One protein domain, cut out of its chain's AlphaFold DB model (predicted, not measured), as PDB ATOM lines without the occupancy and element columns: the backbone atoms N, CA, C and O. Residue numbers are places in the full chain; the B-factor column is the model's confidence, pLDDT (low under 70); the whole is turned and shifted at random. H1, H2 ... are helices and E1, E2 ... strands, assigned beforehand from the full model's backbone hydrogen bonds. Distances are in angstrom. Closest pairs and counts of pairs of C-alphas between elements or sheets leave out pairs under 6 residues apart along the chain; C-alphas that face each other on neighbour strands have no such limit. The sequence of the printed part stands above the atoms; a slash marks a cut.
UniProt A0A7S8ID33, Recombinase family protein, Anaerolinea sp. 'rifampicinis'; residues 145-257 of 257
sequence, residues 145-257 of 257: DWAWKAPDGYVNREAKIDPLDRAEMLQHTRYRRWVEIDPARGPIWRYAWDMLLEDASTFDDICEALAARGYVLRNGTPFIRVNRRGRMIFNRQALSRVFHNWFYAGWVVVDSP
ATOM      1  N   ASP A 145     -32.899-107.309   2.490       90.19
ATOM      2  CA  ASP A 145     -34.279-107.096   2.054       90.19
ATOM      3  C   ASP A 145     -35.147-106.463   3.147       90.19
ATOM      4  O   ASP A 145     -35.035-106.753   4.339       90.19
ATOM      5  N   TRP A 146     -36.115-105.650   2.729       92.56
ATOM      6  CA  TRP A 146     -37.073-104.997   3.610       92.56
ATOM      7  C   TRP A 146     -38.425-105.723   3.636       92.56
ATOM      8  O   TRP A 146     -39.148-105.795   2.638       92.56
ATOM      9  N   ALA A 147     -38.799-106.243   4.809       90.00
ATOM     10  CA  ALA A 147     -39.975-107.101   4.971       90.00
ATOM     11  C   ALA A 147     -41.286-106.360   5.304       90.00
ATOM     12  O   ALA A 147     -42.359-106.955   5.192       90.00
ATOM     13  N   TRP A 148     -41.226-105.087   5.712       91.94
ATOM     14  CA  TRP A 148     -42.379-104.344   6.239       91.94
ATOM     15  C   TRP A 148     -42.821-103.190   5.339       91.94
ATOM     16  O   TRP A 148     -42.237-102.882   4.302       91.94
ATOM     17  N   LYS A 149     -43.861-102.479   5.769       92.44
ATOM     18  CA  LYS A 149     -44.186-101.160   5.230       92.44
ATOM     19  C   LYS A 149     -43.109-100.154   5.654       92.44
ATOM     20  O   LYS A 149     -42.718-100.133   6.816       92.44
ATOM     21  N   ALA A 150     -42.645 -99.327   4.724       93.94
ATOM     22  CA  ALA A 150     -41.656 -98.287   4.991       93.94
ATOM     23  C   ALA A 150     -42.182 -97.294   6.051       93.94
ATOM     24  O   ALA A 150     -43.355 -96.907   5.958       93.94
ATOM     25  N   PRO A 151     -41.366 -96.844   7.020       94.19
ATOM     26  CA  PRO A 151     -41.728 -95.770   7.952       94.19
ATOM     27  C   PRO A 151     -42.102 -94.470   7.228       94.19
ATOM     28  O   PRO A 151     -41.732 -94.280   6.072       94.19
ATOM     29  N   ASP A 152     -42.888 -93.594   7.861       94.25
ATOM     30  CA  ASP A 152     -43.345 -92.340   7.235       94.25
ATOM     31  C   ASP A 152     -42.147 -91.460   6.806       94.25
ATOM     32  O   ASP A 152     -41.125 -91.429   7.477       94.25
ATOM     33  N   GLY A 153     -42.219 -90.794   5.656       94.44
ATOM     34  CA  GLY A 153     -41.053 -90.146   5.031       94.44
ATOM     35  C   GLY A 153     -40.190 -91.061   4.157       94.44
ATOM     36  O   GLY A 153     -39.296 -90.565   3.483       94.44
ATOM     37  N   TYR A 154     -40.486 -92.363   4.115       95.88
ATOM     38  CA  TYR A 154     -39.860 -93.337   3.216       95.88
ATOM     39  C   TYR A 154     -40.904 -94.050   2.348       95.88
ATOM     40  O   TYR A 154     -42.089 -94.104   2.697       95.88
ATOM     41  N   VAL A 155     -40.471 -94.642   1.237       96.06
ATOM     42  CA  VAL A 155     -41.289 -95.462   0.332       96.06
ATOM     43  C   VAL A 155     -40.673 -96.841   0.138       96.06
ATOM     44  O   VAL A 155     -39.456 -96.987   0.080       96.06
ATOM     45  N   ASN A 156     -41.524 -97.863   0.035       95.62
ATOM     46  CA  ASN A 156     -41.095 -99.197  -0.370       95.62
ATOM     47  C   ASN A 156     -40.755 -99.200  -1.863       95.62
ATOM     48  O   ASN A 156     -41.531 -98.698  -2.678       95.62
ATOM     49  N   ARG A 157     -39.640 -99.832  -2.214       95.19
ATOM     50  CA  ARG A 157     -39.255-100.159  -3.584       95.19
ATOM     51  C   ARG A 157     -39.095-101.657  -3.734       95.19
ATOM     52  O   ARG A 157     -38.784-102.354  -2.768       95.19
ATOM     53  N   GLU A 158     -39.304-102.136  -4.950       93.50
ATOM     54  CA  GLU A 158     -39.006-103.511  -5.310       93.50
ATOM     55  C   GLU A 158     -38.444-103.596  -6.727       93.50
ATOM     56  O   GLU A 158     -38.828-102.823  -7.605       93.50
ATOM     57  N   ALA A 159     -37.534-104.541  -6.940       89.62
ATOM     58  CA  ALA A 159     -37.025-104.905  -8.255       89.62
ATOM     59  C   ALA A 159     -37.081-106.415  -8.418       89.62
ATOM     60  O   ALA A 159     -36.877-107.170  -7.466       89.62
ATOM     61  N   LYS A 160     -37.371-106.852  -9.641       85.06
ATOM     62  CA  LYS A 160     -37.336-108.266  -9.989       85.06
ATOM     63  C   LYS A 160     -35.882-108.720 -10.053       85.06
ATOM     64  O   LYS A 160     -35.055-108.046 -10.658       85.06
ATOM     65  N   ILE A 161     -35.612-109.860  -9.441       79.44
ATOM     66  CA  ILE A 161     -34.298-110.496  -9.477       79.44
ATOM     67  C   ILE A 161     -34.091-111.151 -10.848       79.44
ATOM     68  O   ILE A 161     -35.021-111.770 -11.383       79.44
ATOM     69  N   ASP A 162     -32.895-110.993 -11.421       75.50
ATOM     70  CA  ASP A 162     -32.525-111.657 -12.671       75.50
ATOM     71  C   ASP A 162     -32.396-113.175 -12.428       75.50
ATOM     72  O   ASP A 162     -31.620-113.595 -11.567       75.50
ATOM     73  N   PRO A 163     -33.128-114.026 -13.172       65.25
ATOM     74  CA  PRO A 163     -33.027-115.478 -13.059       65.25
ATOM     75  C   PRO A 163     -31.624-116.056 -13.290       65.25
ATOM     76  O   PRO A 163     -31.416-117.223 -12.981       65.25
ATOM     77  N   LEU A 164     -30.684-115.305 -13.869       66.38
ATOM     78  CA  LEU A 164     -29.302-115.751 -14.079       66.38
ATOM     79  C   LEU A 164     -28.443-115.702 -12.806       66.38
ATOM     80  O   LEU A 164     -27.367-116.311 -12.782       66.38
ATOM     81  N   ASP A 165     -28.906-115.035 -11.745       70.81
ATOM     82  CA  ASP A 165     -28.188-114.982 -10.477       70.81
ATOM     83  C   ASP A 165     -28.385-116.285  -9.680       70.81
ATOM     84  O   ASP A 165     -29.375-116.496  -8.971       70.81
ATOM     85  N   ARG A 166     -27.431-117.214  -9.829       60.44
ATOM     86  CA  ARG A 166     -27.489-118.555  -9.218       60.44
ATOM     87  C   ARG A 166     -27.592-118.516  -7.692       60.44
ATOM     88  O   ARG A 166     -28.168-119.440  -7.119       60.44
ATOM     89  N   ALA A 167     -27.039-117.490  -7.040       65.56
ATOM     90  CA  ALA A 167     -27.113-117.348  -5.588       65.56
ATOM     91  C   ALA A 167     -28.540-117.008  -5.128       65.56
ATOM     92  O   ALA A 167     -29.002-117.527  -4.110       65.56
ATOM     93  N   GLU A 168     -29.262-116.205  -5.912       63.12
ATOM     94  CA  GLU A 168     -30.630-115.778  -5.605       63.12
ATOM     95  C   GLU A 168     -31.687-116.798  -6.084       63.12
ATOM     96  O   GLU A 168     -32.709-116.984  -5.417       63.12
ATOM     97  N   MET A 169     -31.413-117.574  -7.148       58.09
ATOM     98  CA  MET A 169     -32.267-118.701  -7.576       58.09
ATOM     99  C   MET A 169     -32.487-119.740  -6.466       58.09
ATOM    100  O   MET A 169     -33.598-120.250  -6.308       58.09
ATOM    101  N   LEU A 170     -31.438-120.046  -5.691       59.00
ATOM    102  CA  LEU A 170     -31.484-121.009  -4.584       59.00
ATOM    103  C   LEU A 170     -32.372-120.538  -3.421       59.00
ATOM    104  O   LEU A 170     -32.811-121.355  -2.614       59.00
ATOM    105  N   GLN A 171     -32.656-119.236  -3.337       63.66
ATOM    106  CA  GLN A 171     -33.456-118.640  -2.267       63.66
ATOM    107  C   GLN A 171     -34.941-118.488  -2.643       63.66
ATOM    108  O   GLN A 171     -35.734-118.032  -1.822       63.66
ATOM    109  N   HIS A 172     -35.344-118.879  -3.864       61.97
ATOM    110  CA  HIS A 172     -36.702-118.704  -4.407       61.97
ATOM    111  C   HIS A 172     -37.250-117.262  -4.309       61.97
ATOM    112  O   HIS A 172     -38.459-117.031  -4.445       61.97
ATOM    113  N   THR A 173     -36.378-116.275  -4.107       65.12
ATOM    114  CA  THR A 173     -36.749-114.866  -3.993       65.12
ATOM    115  C   THR A 173     -36.949-114.304  -5.396       65.12
ATOM    116  O   THR A 173     -36.042-114.299  -6.217       65.12
ATOM    117  N   ARG A 174     -38.172-113.862  -5.711       73.50
ATOM    118  CA  ARG A 174     -38.502-113.290  -7.035       73.50
ATOM    119  C   ARG A 174     -38.258-111.784  -7.122       73.50
ATOM    120  O   ARG A 174     -38.172-111.243  -8.222       73.50
ATOM    121  N   TYR A 175     -38.207-111.121  -5.971       83.38
ATOM    122  CA  TYR A 175     -38.111-109.674  -5.862       83.38
ATOM    123  C   TYR A 175     -37.233-109.296  -4.684       83.38
ATOM    124  O   TYR A 175     -37.468-109.785  -3.580       83.38
ATOM    125  N   ARG A 176     -36.316-108.364  -4.922       88.00
ATOM    126  CA  ARG A 176     -35.596-107.650  -3.877       88.00
ATOM    127  C   ARG A 176     -36.420-106.448  -3.445       88.00
ATOM    128  O   ARG A 176     -37.001-105.773  -4.298       88.00
ATOM    129  N   ARG A 177     -36.492-106.172  -2.147       91.81
ATOM    130  CA  ARG A 177     -37.276-105.066  -1.582       91.81
ATOM    131  C   ARG A 177     -36.415-104.191  -0.699       91.81
ATOM    132  O   ARG A 177     -35.709-104.689   0.163       91.81
ATOM    133  N   TRP A 178     -36.533-102.881  -0.849       93.81
ATOM    134  CA  TRP A 178     -35.828-101.919  -0.005       93.81
ATOM    135  C   TRP A 178     -36.694-100.688   0.248       93.81
ATOM    136  O   TRP A 178     -37.872-100.632  -0.120       93.81
ATOM    137  N   VAL A 179     -36.114 -99.715   0.938       95.31
ATOM    138  CA  VAL A 179     -36.751 -98.450   1.291       95.31
ATOM    139  C   VAL A 179     -35.897 -97.290   0.811       95.31
ATOM    140  O   VAL A 179     -34.675 -97.326   0.919       95.31
ATOM    141  N   GLU A 180     -36.552 -96.260   0.292       95.56
ATOM    142  CA  GLU A 180     -35.930 -95.004  -0.134       95.56
ATOM    143  C   GLU A 180     -36.617 -93.833   0.557       95.56
ATOM    144  O   GLU A 180     -37.782 -93.940   0.943       95.56
ATOM    145  N   ILE A 181     -35.915 -92.710   0.704       96.06
ATOM    146  CA  ILE A 181     -36.531 -91.474   1.193       96.06
ATOM    147  C   ILE A 181     -37.590 -91.037   0.178       96.06
ATOM    148  O   ILE A 181     -37.333 -90.956  -1.020       96.06
ATOM    149  N   ASP A 182     -38.789 -90.754   0.672       96.25
ATOM    150  CA  ASP A 182     -39.871 -90.190  -0.123       96.25
ATOM    151  C   ASP A 182     -39.539 -88.720  -0.445       96.25
ATOM    152  O   ASP A 182     -39.436 -87.922   0.489       96.25
ATOM    153  N   PRO A 183     -39.402 -88.307  -1.717       95.19
ATOM    154  CA  PRO A 183     -39.071 -86.920  -2.045       95.19
ATOM    155  C   PRO A 183     -40.112 -85.905  -1.556       95.19
ATOM    156  O   PRO A 183     -39.764 -84.769  -1.245       95.19
ATOM    157  N   ALA A 184     -41.385 -86.299  -1.465       93.25
ATOM    158  CA  ALA A 184     -42.464 -85.427  -1.013       93.25
ATOM    159  C   ALA A 184     -42.623 -85.443   0.514       93.25
ATOM    160  O   ALA A 184     -42.985 -84.430   1.110       93.25
ATOM    161  N   ARG A 185     -42.371 -86.588   1.162       94.38
ATOM    162  CA  ARG A 185     -42.629 -86.758   2.608       94.38
ATOM    163  C   ARG A 185     -41.386 -86.704   3.486       94.38
ATOM    164  O   ARG A 185     -41.490 -86.322   4.647       94.38
ATOM    165  N   GLY A 186     -40.226 -87.074   2.962       95.12
ATOM    166  CA  GLY A 186     -38.936 -86.984   3.643       95.12
ATOM    167  C   GLY A 186     -38.656 -85.582   4.200       95.12
ATOM    168  O   GLY A 186     -38.345 -85.481   5.390       95.12
ATOM    169  N   PRO A 187     -38.860 -84.497   3.420       96.00
ATOM    170  CA  PRO A 187     -38.659 -83.128   3.901       96.00
ATOM    171  C   PRO A 187     -39.511 -82.750   5.120       96.00
ATOM    172  O   PRO A 187     -39.050 -81.995   5.968       96.00
ATOM    173  N   ILE A 188     -40.720 -83.309   5.254       95.69
ATOM    174  CA  ILE A 188     -41.616 -83.058   6.398       95.69
ATOM    175  C   ILE A 188     -40.952 -83.518   7.696       95.69
ATOM    176  O   ILE A 188     -40.903 -82.785   8.682       95.69
ATOM    177  N   TRP A 189     -40.433 -84.747   7.692       95.31
ATOM    178  CA  TRP A 189     -39.797 -85.326   8.870       95.31
ATOM    179  C   TRP A 189     -38.408 -84.752   9.106       95.31
ATOM    180  O   TRP A 189     -38.045 -84.573  10.263       95.31
ATOM    181  N   ARG A 190     -37.664 -84.402   8.048       94.94
ATOM    182  CA  ARG A 190     -36.406 -83.658   8.193       94.94
ATOM    183  C   ARG A 190     -36.637 -82.343   8.934       94.94
ATOM    184  O   ARG A 190     -35.993 -82.122   9.948       94.94
ATOM    185  N   TYR A 191     -37.620 -81.558   8.497       94.81
ATOM    186  CA  TYR A 191     -37.994 -80.305   9.147       94.81
ATOM    187  C   TYR A 191     -38.412 -80.506  10.614       94.81
ATOM    188  O   TYR A 191     -37.996 -79.753  11.488       94.81
ATOM    189  N   ALA A 192     -39.192 -81.552  10.909       94.62
ATOM    190  CA  ALA A 192     -39.574 -81.873  12.285       94.62
ATOM    191  C   ALA A 192     -38.365 -82.229  13.173       94.62
ATOM    192  O   ALA A 192     -38.335 -81.843  14.339       94.62
ATOM    193  N   TRP A 193     -37.381 -82.959  12.636       93.44
ATOM    194  CA  TRP A 193     -36.129 -83.272  13.331       93.44
ATOM    195  C   TRP A 193     -35.249 -82.038  13.527       93.44
ATOM    196  O   TRP A 193     -34.689 -81.886  14.605       93.44
ATOM    197  N   ASP A 194     -35.152 -81.160  12.526       93.69
ATOM    198  CA  ASP A 194     -34.408 -79.899  12.639       93.69
ATOM    199  C   ASP A 194     -34.956 -79.062  13.798       93.69
ATOM    200  O   ASP A 194     -34.204 -78.682  14.689       93.69
ATOM    201  N   MET A 195     -36.280 -78.904  13.869       93.88
ATOM    202  CA  MET A 195     -36.923 -78.205  14.983       93.88
ATOM    203  C   MET A 195     -36.701 -78.883  16.339       93.88
ATOM    204  O   MET A 195     -36.567 -78.190  17.338       93.88
ATOM    205  N   LEU A 196     -36.693 -80.221  16.397       91.06
ATOM    206  CA  LEU A 196     -36.456 -80.952  17.647       91.06
ATOM    207  C   LEU A 196     -35.027 -80.751  18.171       91.06
ATOM    208  O   LEU A 196     -34.814 -80.760  19.379       91.06
ATOM    209  N   LEU A 197     -34.063 -80.638  17.258       89.44
ATOM    210  CA  LEU A 197     -32.648 -80.443  17.575       89.44
ATOM    211  C   LEU A 197     -32.315 -78.982  17.905       89.44
ATOM    212  O   LEU A 197     -31.247 -78.711  18.446       89.44
ATOM    213  N   GLU A 198     -33.212 -78.046  17.598       86.94
ATOM    214  CA  GLU A 198     -33.165 -76.686  18.121       86.94
ATOM    215  C   GLU A 198     -33.682 -76.698  19.574       86.94
ATOM    216  O   GLU A 198     -34.840 -77.034  19.821       86.94
ATOM    217  N   ASP A 199     -32.826 -76.321  20.534       60.56
ATOM    218  CA  ASP A 199     -32.987 -76.454  22.002       60.56
ATOM    219  C   ASP A 199     -34.219 -75.750  22.646       60.56
ATOM    220  O   ASP A 199     -34.287 -75.589  23.867       60.56
ATOM    221  N   ALA A 200     -35.220 -75.323  21.868       68.06
ATOM    222  CA  ALA A 200     -36.396 -74.587  22.337       68.06
ATOM    223  C   ALA A 200     -37.760 -75.132  21.867       68.06
ATOM    224  O   ALA A 200     -38.784 -74.644  22.346       68.06
ATOM    225  N   SER A 201     -37.822 -76.119  20.965       82.25
ATOM    226  CA  SER A 201     -39.111 -76.563  20.410       82.25
ATOM    227  C   SER A 201     -39.767 -77.663  21.246       82.25
ATOM    228  O   SER A 201     -39.237 -78.766  21.395       82.25
ATOM    229  N   THR A 202     -40.985 -77.420  21.728       91.56
ATOM    230  CA  THR A 202     -41.833 -78.486  22.273       91.56
ATOM    231  C   THR A 202     -42.506 -79.284  21.151       91.56
ATOM    232  O   THR A 202     -42.572 -78.866  19.994       91.56
ATOM    233  N   PHE A 203     -43.077 -80.450  21.474       93.12
ATOM    234  CA  PHE A 203     -43.860 -81.216  20.492       93.12
ATOM    235  C   PHE A 203     -45.086 -80.454  19.970       93.12
ATOM    236  O   PHE A 203     -45.525 -80.727  18.853       93.12
ATOM    237  N   ASP A 204     -45.643 -79.527  20.753       94.25
ATOM    238  CA  ASP A 204     -46.756 -78.693  20.295       94.25
ATOM    239  C   ASP A 204     -46.278 -77.701  19.241       94.25
ATOM    240  O   ASP A 204     -46.870 -77.659  18.164       94.25
ATOM    241  N   ASP A 205     -45.152 -77.027  19.487       94.25
ATOM    242  CA  ASP A 205     -44.548 -76.078  18.542       94.25
ATOM    243  C   ASP A 205     -44.221 -76.758  17.204       94.25
ATOM    244  O   ASP A 205     -44.518 -76.234  16.128       94.25
ATOM    245  N   ILE A 206     -43.687 -77.984  17.254       95.12
ATOM    246  CA  ILE A 206     -43.429 -78.792  16.054       95.12
ATOM    247  C   ILE A 206     -44.748 -79.128  15.341       95.12
ATOM    248  O   ILE A 206     -44.846 -79.001  14.120       95.12
ATOM    249  N   CYS A 207     -45.792 -79.543  16.067       95.81
ATOM    250  CA  CYS A 207     -47.101 -79.805  15.465       95.81
ATOM    251  C   CYS A 207     -47.710 -78.552  14.811       95.81
ATOM    252  O   CYS A 207     -48.283 -78.676  13.725       95.81
ATOM    253  N   GLU A 208     -47.586 -77.374  15.426       95.50
ATOM    254  CA  GLU A 208     -48.042 -76.094  14.863       95.50
ATOM    255  C   GLU A 208     -47.292 -75.749  13.590       95.50
ATOM    256  O   GLU A 208     -47.911 -75.481  12.560       95.50
ATOM    257  N   ALA A 209     -45.966 -75.838  13.620       95.12
ATOM    258  CA  ALA A 209     -45.131 -75.518  12.476       95.12
ATOM    259  C   ALA A 209     -45.371 -76.453  11.279       95.12
ATOM    260  O   ALA A 209     -45.330 -76.004  10.126       95.12
ATOM    261  N   LEU A 210     -45.640 -77.737  11.536       95.56
ATOM    262  CA  LEU A 210     -46.018 -78.707  10.507       95.56
ATOM    263  C   LEU A 210     -47.425 -78.431   9.959       95.56
ATOM    264  O   LEU A 210     -47.630 -78.458   8.745       95.56
ATOM    265  N   ALA A 211     -48.390 -78.129  10.832       95.56
ATOM    266  CA  ALA A 211     -49.760 -77.817  10.428       95.56
ATOM    267  C   ALA A 211     -49.847 -76.510   9.622       95.56
ATOM    268  O   ALA A 211     -50.548 -76.468   8.614       95.56
ATOM    269  N   ALA A 212     -49.091 -75.476  10.005       95.38
ATOM    270  CA  ALA A 212     -49.018 -74.195   9.297       95.38
ATOM    271  C   ALA A 212     -48.493 -74.339   7.859       95.38
ATOM    272  O   ALA A 212     -48.861 -73.567   6.979       95.38
ATOM    273  N   ARG A 213     -47.671 -75.365   7.601       95.25
ATOM    274  CA  ARG A 213     -47.174 -75.731   6.263       95.25
ATOM    275  C   ARG A 213     -48.119 -76.653   5.488       95.25
ATOM    276  O   ARG A 213     -47.793 -77.072   4.382       95.25
ATOM    277  N   GLY A 214     -49.276 -76.995   6.058       94.88
ATOM    278  CA  GLY A 214     -50.249 -77.900   5.450       94.88
ATOM    279  C   GLY A 214     -49.819 -79.369   5.450       94.88
ATOM    280  O   GLY A 214     -50.389 -80.174   4.714       94.88
ATOM    281  N   TYR A 215     -48.815 -79.745   6.248       95.94
ATOM    282  CA  TYR A 215     -48.350 -81.124   6.293       95.94
ATOM    283  C   TYR A 215     -49.317 -82.036   7.047       95.94
ATOM    284  O   TYR A 215     -49.967 -81.656   8.023       95.94
ATOM    285  N   VAL A 216     -49.372 -83.290   6.598       95.12
ATOM    286  CA  VAL A 216     -50.186 -84.357   7.186       95.12
ATOM    287  C   VAL A 216     -49.403 -85.667   7.241       95.12
ATOM    288  O   VAL A 216     -48.464 -85.905   6.468       95.12
ATOM    289  N   LEU A 217     -49.811 -86.557   8.142       93.00
ATOM    290  CA  LEU A 217     -49.300 -87.927   8.212       93.00
ATOM    291  C   LEU A 217     -49.647 -88.714   6.940       93.00
ATOM    292  O   LEU A 217     -50.532 -88.323   6.178       93.00
ATOM    293  N   ARG A 218     -48.977 -89.851   6.700       91.69
ATOM    294  CA  ARG A 218     -49.166 -90.636   5.461       91.69
ATOM    295  C   ARG A 218     -50.621 -91.036   5.219       91.69
ATOM    296  O   ARG A 218     -51.050 -91.154   4.081       91.69
ATOM    297  N   ASN A 219     -51.371 -91.266   6.288       89.88
ATOM    298  CA  ASN A 219     -52.785 -91.635   6.240       89.88
ATOM    299  C   ASN A 219     -53.736 -90.423   6.114       89.88
ATOM    300  O   ASN A 219     -54.934 -90.588   6.319       89.88
ATOM    301  N   GLY A 220     -53.218 -89.216   5.869       92.12
ATOM    302  CA  GLY A 220     -53.996 -87.976   5.788       92.12
ATOM    303  C   GLY A 220     -54.400 -87.386   7.142       92.12
ATOM    304  O   GLY A 220     -55.072 -86.361   7.185       92.12
ATOM    305  N   THR A 221     -54.004 -87.999   8.262       92.88
ATOM    306  CA  THR A 221     -54.312 -87.453   9.592       92.88
ATOM    307  C   THR A 221     -53.510 -86.166   9.827       92.88
ATOM    308  O   THR A 221     -52.288 -86.184   9.649       92.88
ATOM    309  N   PRO A 222     -54.148 -85.062  10.255       95.31
ATOM    310  CA  PRO A 222     -53.447 -83.809  10.511       95.31
ATOM    311  C   PRO A 222     -52.628 -83.867  11.810       95.31
ATOM    312  O   PRO A 222     -52.925 -84.645  12.725       95.31
ATOM    313  N   PHE A 223     -51.607 -83.012  11.909       95.25
ATOM    314  CA  PHE A 223     -50.819 -82.849  13.139       95.25
ATOM    315  C   PHE A 223     -51.585 -82.107  14.241       95.25
ATOM    316  O   PHE A 223     -51.306 -82.314  15.421       95.25
ATOM    317  N   ILE A 224     -52.593 -81.315  13.870       96.12
ATOM    318  CA  ILE A 224     -53.503 -80.633  14.791       96.12
ATOM    319  C   ILE A 224     -54.937 -80.909  14.354       96.12
ATOM    320  O   ILE A 224     -55.279 -80.790  13.180       96.12
ATOM    321  N   ARG A 225     -55.795 -81.266  15.309       94.12
ATOM    322  CA  ARG A 225     -57.243 -81.391  15.093       94.12
ATOM    323  C   ARG A 225     -58.010 -80.571  16.117       94.12
ATOM    324  O   ARG A 225     -57.558 -80.417  17.246       94.12
ATOM    325  N   VAL A 226     -59.205 -80.121  15.760       92.56
ATOM    326  CA  VAL A 226     -60.119 -79.445  16.689       92.56
ATOM    327  C   VAL A 226     -61.126 -80.462  17.219       92.56
ATOM    328  O   VAL A 226     -61.705 -81.236  16.457       92.56
ATOM    329  N   ASN A 227     -61.307 -80.519  18.537       92.19
ATOM    330  CA  ASN A 227     -62.293 -81.411  19.145       92.19
ATOM    331  C   ASN A 227     -63.712 -80.817  19.103       92.19
ATOM    332  O   ASN A 227     -63.906 -79.650  18.780       92.19
ATOM    333  N   ARG A 228     -64.722 -81.599  19.512       88.38
ATOM    334  CA  ARG A 228     -66.128 -81.138  19.567       88.38
ATOM    335  C   ARG A 228     -66.360 -79.901  20.451       88.38
ATOM    336  O   ARG A 228     -67.401 -79.274  20.331       88.38
ATOM    337  N   ARG A 229     -65.423 -79.572  21.347       89.62
ATOM    338  CA  ARG A 229     -65.471 -78.410  22.250       89.62
ATOM    339  C   ARG A 229     -64.652 -77.218  21.729       89.62
ATOM    340  O   ARG A 229     -64.408 -76.290  22.489       89.62
ATOM    341  N   GLY A 230     -64.174 -77.256  20.483       88.44
ATOM    342  CA  GLY A 230     -63.387 -76.174  19.882       88.44
ATOM    343  C   GLY A 230     -61.923 -76.104  20.334       88.44
ATOM    344  O   GLY A 230     -61.213 -75.185  19.944       88.44
ATOM    345  N   ARG A 231     -61.434 -77.060  21.136       90.62
ATOM    346  CA  ARG A 231     -60.045 -77.065  21.620       90.62
ATOM    347  C   ARG A 231     -59.129 -77.772  20.623       90.62
ATOM    348  O   ARG A 231     -59.467 -78.859  20.140       90.62
ATOM    349  N   MET A 232     -57.961 -77.186  20.368       91.75
ATOM    350  CA  MET A 232     -56.907 -77.806  19.568       91.75
ATOM    351  C   MET A 232     -56.315 -79.017  20.299       91.75
ATOM    352  O   MET A 232     -56.082 -78.988  21.508       91.75
ATOM    353  N   ILE A 233     -56.111 -80.104  19.560       94.69
ATOM    354  CA  ILE A 233     -55.465 -81.334  20.008       94.69
ATOM    355  C   ILE A 233     -54.285 -81.602  19.079       94.69
ATOM    356  O   ILE A 233     -54.479 -81.897  17.896       94.69
ATOM    357  N   PHE A 234     -53.087 -81.561  19.650       95.69
ATOM    358  CA  PHE A 234     -51.820 -81.835  18.980       95.69
ATOM    359  C   PHE A 234     -51.535 -83.335  18.927       95.69
ATOM    360  O   PHE A 234     -51.724 -84.065  19.906       95.69
ATOM    361  N   ASN A 235     -51.046 -83.816  17.788       94.25
ATOM    362  CA  ASN A 235     -50.713 -85.219  17.575       94.25
ATOM    363  C   ASN A 235     -49.296 -85.556  18.072       94.25
ATOM    364  O   ASN A 235     -48.463 -86.097  17.343       94.25
ATOM    365  N   ARG A 236     -49.040 -85.277  19.355       94.69
ATOM    366  CA  ARG A 236     -47.755 -85.531  20.030       94.69
ATOM    367  C   ARG A 236     -47.307 -86.986  19.912       94.69
ATOM    368  O   ARG A 236     -46.124 -87.272  19.783       94.69
ATOM    369  N   GLN A 237     -48.263 -87.915  19.928       93.06
ATOM    370  CA  GLN A 237     -47.991 -89.347  19.807       93.06
ATOM    371  C   GLN A 237     -47.375 -89.710  18.452       93.06
ATOM    372  O   GLN A 237     -46.544 -90.614  18.391       93.06
ATOM    373  N   ALA A 238     -47.769 -89.035  17.368       91.62
ATOM    374  CA  ALA A 238     -47.172 -89.277  16.062       91.62
ATOM    375  C   ALA A 238     -45.706 -88.832  16.021       91.62
ATOM    376  O   ALA A 238     -44.868 -89.619  15.585       91.62
ATOM    377  N   LEU A 239     -45.405 -87.633  16.536       93.88
ATOM    378  CA  LEU A 239     -44.032 -87.133  16.662       93.88
ATOM    379  C   LEU A 239     -43.194 -88.046  17.557       93.88
ATOM    380  O   LEU A 239     -42.170 -88.563  17.124       93.88
ATOM    381  N   SER A 240     -43.693 -88.347  18.759       94.06
ATOM    382  CA  SER A 240     -43.033 -89.246  19.707       94.06
ATOM    383  C   SER A 240     -42.689 -90.591  19.071       94.06
ATOM    384  O   SER A 240     -41.581 -91.080  19.253       94.06
ATOM    385  N   ARG A 241     -43.610 -91.197  18.309       92.38
ATOM    386  CA  ARG A 241     -43.368 -92.493  17.660       92.38
ATOM    387  C   ARG A 241     -42.251 -92.421  16.621       92.38
ATOM    388  O   ARG A 241     -41.502 -93.381  16.501       92.38
ATOM    389  N   VAL A 242     -42.159 -91.332  15.859       92.94
ATOM    390  CA  VAL A 242     -41.109 -91.166  14.844       92.94
ATOM    391  C   VAL A 242     -39.764 -90.845  15.488       92.94
ATOM    392  O   VAL A 242     -38.774 -91.480  15.138       92.94
ATOM    393  N   PHE A 243     -39.730 -89.951  16.475       93.25
ATOM    394  CA  PHE A 243     -38.488 -89.548  17.138       93.25
ATOM    395  C   PHE A 243     -37.839 -90.656  17.977       93.25
ATOM    396  O   PHE A 243     -36.626 -90.670  18.138       93.25
ATOM    397  N   HIS A 244     -38.617 -91.632  18.452       92.19
ATOM    398  CA  HIS A 244     -38.085 -92.809  19.153       92.19
ATOM    399  C   HIS A 244     -37.868 -94.018  18.231       92.19
ATOM    400  O   HIS A 244     -37.535 -95.105  18.702       92.19
ATOM    401  N   ASN A 245     -38.088 -93.875  16.923       92.69
ATOM    402  CA  ASN A 245     -37.890 -94.970  15.989       92.69
ATOM    403  C   ASN A 245     -36.446 -94.974  15.472       92.69
ATOM    404  O   ASN A 245     -36.062 -94.155  14.636       92.69
ATOM    405  N   TRP A 246     -35.683 -95.965  15.928       92.75
ATOM    406  CA  TRP A 246     -34.290 -96.223  15.557       92.75
ATOM    407  C   TRP A 246     -34.032 -96.304  14.047       92.75
ATOM    408  O   TRP A 246     -32.928 -95.988  13.603       92.75
ATOM    409  N   PHE A 247     -35.052 -96.623  13.245       93.38
ATOM    410  CA  PHE A 247     -34.950 -96.615  11.788       93.38
ATOM    411  C   PHE A 247     -34.469 -95.266  11.239       93.38
ATOM    412  O   PHE A 247     -33.629 -95.233  10.343       93.38
ATOM    413  N   TYR A 248     -34.942 -94.146  11.799       92.75
ATOM    414  CA  TYR A 248     -34.538 -92.808  11.345       92.75
ATOM    415  C   TYR A 248     -33.100 -92.449  11.741       92.75
ATOM    416  O   TYR A 248     -32.539 -91.514  11.177       92.75
ATOM    417  N   ALA A 249     -32.494 -93.211  12.653       90.69
ATOM    418  CA  ALA A 249     -31.078 -93.133  12.995       90.69
ATOM    419  C   ALA A 249     -30.211 -94.112  12.173       90.69
ATOM    420  O   ALA A 249     -29.014 -94.223  12.425       90.69
ATOM    421  N   GLY A 250     -30.796 -94.843  11.215       89.75
ATOM    422  CA  GLY A 250     -30.098 -95.837  10.393       89.75
ATOM    423  C   GLY A 250     -30.037 -97.242  11.000       89.75
ATOM    424  O   GLY A 250     -29.331 -98.099  10.476       89.75
ATOM    425  N   TRP A 251     -30.777 -97.503  12.081       91.12
ATOM    426  CA  TRP A 251     -30.770 -98.789  12.778       91.12
ATOM    427  C   TRP A 251     -32.068 -99.556  12.536       91.12
ATOM    428  O   TRP A 251     -33.163 -99.031  12.724       91.12
ATOM    429  N   VAL A 252     -31.963-100.838  12.190       88.44
ATOM    430  CA  VAL A 252     -33.118-101.744  12.152       88.44
ATOM    431  C   VAL A 252     -33.069-102.630  13.387       88.44
ATOM    432  O   VAL A 252     -32.154-103.434  13.542       88.44
ATOM    433  N   VAL A 253     -34.052-102.469  14.269       86.00
ATOM    434  CA  VAL A 253     -34.141-103.236  15.513       86.00
ATOM    435  C   VAL A 253     -35.175-104.338  15.344       86.00
ATOM    436  O   VAL A 253     -36.320-104.077  14.971       86.00
ATOM    437  N   VAL A 254     -34.760-105.573  15.614       80.25
ATOM    438  CA  VAL A 254     -35.630-106.747  15.644       80.25
ATOM    439  C   VAL A 254     -35.443-107.408  16.995       80.25
ATOM    440  O   VAL A 254     -34.321-107.767  17.350       80.25
ATOM    441  N   ASP A 255     -36.533-107.575  17.736       73.38
ATOM    442  CA  ASP A 255     -36.487-108.327  18.985       73.38
ATOM    443  C   ASP A 255     -36.077-109.770  18.688       73.38
ATOM    444  O   ASP A 255     -36.661-110.431  17.817       73.38
ATOM    445  N   SER A 256     -35.062-110.256  19.406       58.00
ATOM    446  CA  SER A 256     -34.661-111.658  19.312       58.00
ATOM    447  C   SER A 256     -35.831-112.550  19.765       58.00
ATOM    448  O   SER A 256     -36.511-112.191  20.731       58.00
ATOM    449  N   PRO A 257     -36.134-113.643  19.039       55.78
ATOM    450  CA  PRO A 257     -37.289-114.499  19.307       55.78
ATOM    451  C   PRO A 257     -37.215-115.275  20.624       55.78
ATOM    452  O   PRO A 257     -36.096-115.566  21.098       55.78
TER     453      PRO A 257
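AT A GLANCE: This is residues 145 to 257 of the 257 residues of the protein "Recombinase family protein" of Anaerolinea sp. 'rifampicinis' (UniProt A0A7S8ID33). A long arm of two antiparallel strands, E1 and E2, with the short helix H1 at its far end, runs out from a small helical body in which H2 and H3 form a helical hairpin and H4 crosses them. A second, much shorter strand hairpin, E3 and E4, is next to H3 at the opposite end of the length, and H5 follows H4 before the last residues. The printed part has 113 residues with five named helices and four named strands, in the order E1 H1 E2 H2 H3 E3 E4 H4 H5; its two sheets, E1 - E2 and E3 - E4, are antiparallel, and the class is mixed, helices and strands. The whole is loose, with a radius of gyration of the C-alphas of 18.5 A and spans of 61 by 28 by 26 A.

IN THESE COORDINATES: E1, residues 154 to 160, begins at C-alpha 154, (-39.860, -93.337, 3.216), and is 20.1 A long. H1 is residues 166 to 169. E2, residues 175 to 181, measures 19.6 A. H2, residues 186 to 197, is the longest helix at 16.6 A, and H3, residues 203 to 212, measures 14.2 A. E3 is residues 224 to 226, beginning at C-alpha 224, (-53.503, -80.633, 14.791), and E4 is residues 232 to 234. H4, residues 236 to 243, measures 10.5 A. H5, residues 246 to 249, ends at C-alpha 249, (-31.078, -93.133, 12.995).

HOW THE PARTS SIT: E1 and E2 are antiparallel, their directions at 154 degrees, with N 155 and O 180 at 2.8 A and N 159 and O 176 at 3.0 A, within hydrogen-bond range. The closest C-alphas of E1 and H2 are those of Tyr 154 and Gly 186, 6.4 A apart. H2 and H3, a hairpin, touch at Ala 192 and Ile 206, the closest C-alphas, 6.2 A apart, at a steep tilt of 38 degrees, opposite ways. H3 touches H4, about perpendicular at 84 degrees, with the C-alphas of Phe 203 and Arg 236 closest at 5.8 A. H2 and H4 are close but not clearly touching, the C-alphas of Trp 193 and Phe 243 being closest at 7.7 A. The closest C-alphas of H3 and E4 are those of Asp 204 and Phe 234, 6.1 A apart. E3 and E4 are an antiparallel hairpin, with N 233 and O 225 within hydrogen-bond range at 2.7 A. H4 and H5 are close but not clearly touching, closest at the C-alphas of Val 242 and Tyr 248, 7.6 A. H1 touches no helix. In H2, H3 and H4 every O i to N i+4 pair is within hydrogen-bond range; H1 and H5 are too short for such a pair.

THE WHOLE: The two C-alphas farthest apart, those of Arg 166 and Arg 229, are 63.6 A apart. The printed part has no cut, and residue 257 is the chain's last. The link from H3 to E3, 11 residues, is long; the other links between named elements are tight. The mean pLDDT of the printed part is 88.2, and it is under 70 at residues 163 to 164, 166 to 173, 199 to 200 and 256 to 257.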